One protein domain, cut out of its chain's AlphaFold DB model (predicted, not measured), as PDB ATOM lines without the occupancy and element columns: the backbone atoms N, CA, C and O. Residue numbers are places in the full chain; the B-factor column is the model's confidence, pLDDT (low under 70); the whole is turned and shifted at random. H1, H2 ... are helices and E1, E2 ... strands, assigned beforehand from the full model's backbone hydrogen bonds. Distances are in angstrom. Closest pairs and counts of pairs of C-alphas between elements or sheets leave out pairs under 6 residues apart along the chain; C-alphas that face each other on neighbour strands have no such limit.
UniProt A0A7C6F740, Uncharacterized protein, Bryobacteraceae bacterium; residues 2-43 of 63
ATOM      1  N   ASP A   2     144.738  89.846 114.166       49.72
ATOM      2  CA  ASP A   2     144.923  89.430 115.559       49.72
ATOM      3  C   ASP A   2     143.960  90.232 116.454       49.72
ATOM      4  O   ASP A   2     144.264  91.334 116.908       49.72
ATOM      5  N   LEU A   3     142.745  89.705 116.664       53.16
ATOM      6  CA  LEU A   3     141.689  90.349 117.466       53.16
ATOM      7  C   LEU A   3     142.013  90.412 118.979       53.16
ATOM      8  O   LEU A   3     141.121  90.699 119.791       53.16
ATOM      9  N   ALA A   4     143.249  90.097 119.375       56.19
ATOM     10  CA  ALA A   4     143.740  90.232 120.740       56.19
ATOM     11  C   ALA A   4     144.312  91.628 121.033       56.19
ATOM     12  O   ALA A   4     144.433  91.997 122.203       56.19
ATOM     13  N   ARG A   5     144.656  92.417 120.006       58.66
ATOM     14  CA  ARG A   5     145.280  93.731 120.192       58.66
ATOM     15  C   ARG A   5     144.211  94.811 120.370       58.66
ATOM     16  O   ARG A   5     143.376  95.018 119.498       58.66
ATOM     17  N   TRP A   6     144.217  95.484 121.521       67.56
ATOM     18  CA  TRP A   6     143.438  96.707 121.717       67.56
ATOM     19  C   TRP A   6     144.267  97.895 121.209       67.56
ATOM     20  O   TRP A   6     145.355  98.149 121.727       67.56
ATOM     21  N   SER A   7     143.773  98.580 120.174       67.25
ATOM     22  CA  SER A   7     144.349  99.818 119.643       67.25
ATOM     23  C   SER A   7     143.399 100.995 119.907       67.25
ATOM     24  O   SER A   7     142.181 100.820 120.007       67.25
ATOM     25  N   LEU A   8     143.967 102.194 120.054       68.50
ATOM     26  CA  LEU A   8     143.205 103.440 120.191       68.50
ATOM     27  C   LEU A   8     142.597 103.916 118.865       68.50
ATOM     28  O   LEU A   8     141.694 104.747 118.891       68.50
ATOM     29  N   GLU A   9     143.093 103.412 117.737       67.94
ATOM     30  CA  GLU A   9     142.601 103.746 116.397       67.94
ATOM     31  C   GLU A   9     141.286 103.012 116.111       67.94
ATOM     32  O   GLU A   9     140.365 103.584 115.537       67.94
ATOM     33  N   ASP A  10     141.162 101.779 116.613       65.25
ATOM     34  CA  ASP A  10     139.993 100.925 116.384       65.25
ATOM     35  C   ASP A  10     138.867 101.139 117.412       65.25
ATOM     36  O   ASP A  10     137.737 100.694 117.204       65.25
ATOM     37  N   TYR A  11     139.154 101.776 118.556       69.75
ATOM     38  CA  TYR A  11     138.204 101.914 119.663       69.75
ATOM     39  C   TYR A  11     138.189 103.316 120.268       69.75
ATOM     40  O   TYR A  11     139.203 103.824 120.753       69.75
ATOM     41  N   TYR A  12     136.989 103.897 120.366       71.31
ATOM     42  CA  TYR A  12     136.772 105.178 121.033       71.31
ATOM     43  C   TYR A  12     136.978 105.045 122.552       71.31
ATOM     44  O   TYR A  12     136.071 104.704 123.310       71.31
ATOM     45  N   ALA A  13     138.208 105.273 123.007       76.06
ATOM     46  CA  ALA A  13     138.546 105.283 124.426       76.06
ATOM     47  C   ALA A  13     138.099 106.594 125.089       76.06
ATOM     48  O   ALA A  13     138.314 107.678 124.540       76.06
ATOM     49  N   SER A  14     137.541 106.496 126.300       82.81
ATOM     50  CA  SER A  14     137.188 107.662 127.115       82.81
ATOM     51  C   SER A  14     138.420 108.513 127.452       82.81
ATOM     52  O   SER A  14     139.557 108.030 127.449       82.81
ATOM     53  N   ALA A  15     138.204 109.790 127.778       84.56
ATOM     54  CA  ALA A  15     139.284 110.710 128.144       84.56
ATOM     55  C   ALA A  15     140.125 110.184 129.323       84.56
ATOM     56  O   ALA A  15     141.351 110.275 129.296       84.56
ATOM     57  N   TRP A  16     139.476 109.555 130.306       84.75
ATOM     58  CA  TRP A  16     140.141 108.923 131.446       84.75
ATOM     59  C   TRP A  16     141.075 107.787 131.022       84.75
ATOM     60  O   TRP A  16     142.237 107.740 131.415       84.75
ATOM     61  N   THR A  17     140.602 106.908 130.142       85.94
ATOM     62  CA  THR A  17     141.401 105.816 129.585       85.94
ATOM     63  C   THR A  17     142.611 106.347 128.814       85.94
ATOM     64  O   THR A  17     143.717 105.840 128.984       85.94
ATOM     65  N   ARG A  18     142.438 107.410 128.015       86.25
ATOM     66  CA  ARG A  18     143.547 108.068 127.303       86.25
ATOM     67  C   ARG A  18     144.568 108.671 128.264       86.25
ATOM     68  O   ARG A  18     145.765 108.545 128.024       86.25
ATOM     69  N   LEU A  19     144.109 109.303 129.346       89.00
ATOM     70  CA  LEU A  19     144.989 109.847 130.379       89.00
ATOM     71  C   LEU A  19     145.813 108.735 131.035       89.00
ATOM     72  O   LEU A  19     147.031 108.847 131.117       89.00
ATOM     73  N   LEU A  20     145.176 107.631 131.425       88.88
ATOM     74  CA  LEU A  20     145.862 106.487 132.028       88.88
ATOM     75  C   LEU A  20     146.905 105.875 131.084       88.88
ATOM     76  O   LEU A  20     148.011 105.569 131.521       88.88
ATOM     77  N   LEU A  21     146.596 105.750 129.791       87.12
ATOM     78  CA  LEU A  21     147.564 105.288 128.788       87.12
ATOM     79  C   LEU A  21     148.752 106.248 128.654       87.12
ATOM     80  O   LEU A  21     149.892 105.795 128.594       87.12
ATOM     81  N   ARG A  22     148.512 107.567 128.669       87.19
ATOM     82  CA  ARG A  22     149.589 108.577 128.673       87.19
ATOM     83  C   ARG A  22     150.463 108.503 129.923       87.19
ATOM     84  O   ARG A  22     151.649 108.789 129.840       87.19
ATOM     85  N   LEU A  23     149.898 108.087 131.055       90.44
ATOM     86  CA  LEU A  23     150.636 107.845 132.298       90.44
ATOM     87  C   LEU A  23     151.388 106.497 132.307       90.44
ATOM     88  O   LEU A  23     152.020 106.168 133.306       90.44
ATOM     89  N   GLY A  24     151.327 105.708 131.228       88.12
ATOM     90  CA  GLY A  24     152.023 104.422 131.113       88.12
ATOM     91  C   GLY A  24     151.191 103.202 131.517       88.12
ATOM     92  O   GLY A  24     151.746 102.130 131.764       88.12
ATOM     93  N   ALA A  25     149.862 103.323 131.602       88.62
ATOM     94  CA  ALA A  25     149.008 102.152 131.768       88.62
ATOM     95  C   ALA A  25     149.074 101.248 130.530       88.62
ATOM     96  O   ALA A  25     149.192 101.710 129.396       88.62
ATOM     97  N   ASN A  26     148.934  99.943 130.750       86.38
ATOM     98  CA  ASN A  26     148.902  98.964 129.679       86.38
ATOM     99  C   ASN A  26     147.464  98.742 129.194       86.38
ATOM    100  O   ASN A  26     146.554  98.587 130.024       86.38
ATOM    101  N   PRO A  27     147.258  98.679 127.869       86.00
ATOM    102  CA  PRO A  27     145.983  98.312 127.295       86.00
ATOM    103  C   PRO A  27     145.738  96.801 127.369       86.00
ATOM    104  O   PRO A  27     146.475  96.014 126.777       86.00
ATOM    105  N   TRP A  28     144.671  96.383 128.055       82.19
ATOM    106  CA  TRP A  28     144.284  94.979 128.178       82.19
ATOM    107  C   TRP A  28     142.933  94.698 127.527       82.19
ATOM    108  O   TRP A  28     141.978  95.463 127.666       82.19
ATOM    109  N   ARG A  29     142.836  93.539 126.870       82.19
ATOM    110  CA  ARG A  29     141.582  92.980 126.367       82.19
ATOM    111  C   ARG A  29     141.329  91.618 126.994       82.19
ATOM    112  O   ARG A  29     142.169  90.722 126.940       82.19
ATOM    113  N   CYS A  30     140.152  91.459 127.577       76.94
ATOM    114  CA  CYS A  30     139.677  90.186 128.102       76.94
ATOM    115  C   CYS A  30     139.365  89.220 126.944       76.94
ATOM    116  O   CYS A  30     138.563  89.545 126.072       76.94
ATOM    117  N   GLU A  31     139.958  88.025 126.929       76.50
ATOM    118  CA  GLU A  31     139.717  87.031 125.865       76.50
ATOM    119  C   GLU A  31     138.293  86.441 125.927       76.50
ATOM    120  O   GLU A  31     137.696  86.185 124.887       76.50
ATOM    121  N   TYR A  32     137.716  86.324 127.130       74.19
ATOM    122  CA  TYR A  32     136.377  85.762 127.365       74.19
ATOM    123  C   TYR A  32     135.271  86.795 127.200       74.19
ATOM    124  O   TYR A  32     134.387  86.671 126.363       74.19
ATOM    125  N   CYS A  33     135.347  87.845 128.011       79.06
ATOM    126  CA  CYS A  33     134.337  88.888 128.095       79.06
ATOM    127  C   CYS A  33     134.499  89.982 127.034       79.06
ATOM    128  O   CYS A  33     133.652  90.861 126.935       79.06
ATOM    129  N   ARG A  34     135.595  89.962 126.255       77.75
ATOM    130  CA  ARG A  34     135.909  90.925 125.178       77.75
ATOM    131  C   ARG A  34     135.928  92.397 125.621       77.75
ATOM    132  O   ARG A  34     136.026  93.275 124.769       77.75
ATOM    133  N   HIS A  35     135.904  92.654 126.930       80.62
ATOM    134  CA  HIS A  35     135.987  93.979 127.528       80.62
ATOM    135  C   HIS A  35     137.418  94.525 127.451       80.62
ATOM    136  O   HIS A  35     138.381  93.803 127.744       80.62
ATOM    137  N   ASN A  36     137.541  95.793 127.061       82.88
ATOM    138  CA  ASN A  36     138.808  96.518 127.017       82.88
ATOM    139  C   ASN A  36     138.949  97.340 128.300       82.88
ATOM    140  O   ASN A  36     138.030  98.070 128.664       82.88
ATOM    141  N   PHE A  37     140.090  97.239 128.969       84.12
ATOM    142  CA  PHE A  37     140.379  97.994 130.184       84.12
ATOM    143  C   PHE A  37     141.857  98.388 130.240       84.12
ATOM    144  O   PHE A  37     142.702  97.822 129.548       84.12
ATOM    145  N   VAL A  38     142.177  99.365 131.084       87.81
ATOM    146  CA  VAL A  38     143.548  99.835 131.323       87.81
ATOM    147  C   VAL A  38     144.029  99.399 132.695       87.81
ATOM    148  O   VAL A  38     143.284  99.444 133.671       87.81
ATOM    149  N   SER A  39     145.289  98.981 132.788       85.31
ATOM    150  CA  SER A  39     145.926  98.709 134.076       85.31
ATOM    151  C   SER A  39     147.422  98.976 134.014       85.31
ATOM    152  O   SER A  39     148.089  98.571 133.067       85.31
ATOM    153  N   PHE A  40     147.976  99.593 135.055       88.06
ATOM    154  CA  PHE A  40     149.426  99.749 135.211       88.06
ATOM    155  C   PHE A  40     150.137  98.434 135.530       88.06
ATOM    156  O   PHE A  40     151.350  98.328 135.386       88.06
ATOM    157  N   ARG A  41     149.395  97.415 135.976       83.56
ATOM    158  CA  ARG A  41     149.992  96.131 136.327       83.56
ATOM    159  C   ARG A  41     150.291  95.325 135.059       83.56
ATOM    160  O   ARG A  41     149.423  95.240 134.184       83.56
ATOM    161  N   PRO A  42     151.470  94.685 134.973       76.88
ATOM    162  CA  PRO A  42     151.743  93.727 133.915       76.88
ATOM    163  C   PRO A  42     150.802  92.520 134.044       76.88
ATOM    164  O   PRO A  42     150.407  92.122 135.148       76.88
ATOM    165  N   ARG A  43     150.439  91.915 132.909       73.44
ATOM    166  CA  ARG A  43     149.604  90.707 132.875       73.44
ATOM    167  C   ARG A  43     150.359  89.552 133.523       73.44
ATOM    168  O   ARG A  43     151.336  89.068 132.969       73.44
TER     169      ARG A  43
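What this domain is: This is residues 2 to 43 of the 63 residues of an uncharacterized protein of Bryobacteraceae bacterium (UniProt A0A7C6F740). What is the main picture? There is little regular structure: a short helix, H1, packs on a two-stranded hairpin, E1 and E2, mostly on E2, and a long stretch without named elements, residues 2 to 14, leads in. How large is it? The printed part has 42 residues, 16 in named elements, in the order H1, E1, E2, an antiparallel sheet E1 - E2 and a mixed class. It is compact, with a radius of gyration of the C-alphas of 10.0 A and spans of 26 by 22 by 16 A.

How they stand to each other: Where does H1, residues 15 to 22, come closest to E2, residues 36 to 39? The C-alphas of Thr 17 and Val 38 are the closest, 6.6 A apart. Every O i to N i+4 pair of H1 is within hydrogen-bond range. How does E1, residues 26 to 29, pair with E2? They form a hairpin, antiparallel at 148 degrees, with N 26 and O 39 within hydrogen-bond range at 2.8 A.

Where its parts are: Where does H1 begin? C-alpha 15 is at (139.284, 110.710, 128.144), and H1 is 10.5 A long. Where does E2 end? C-alpha 39 is at (145.926, 98.709, 134.076); E1 is 10.0 A and E2 10.3 A long.

The domain as a whole: Is there a cut or a long link? The printed part has no cut, and H1 to E1 is a tight link, E1 to E2 a short one. Where is confidence low? Residues 2 to 11 are under 70.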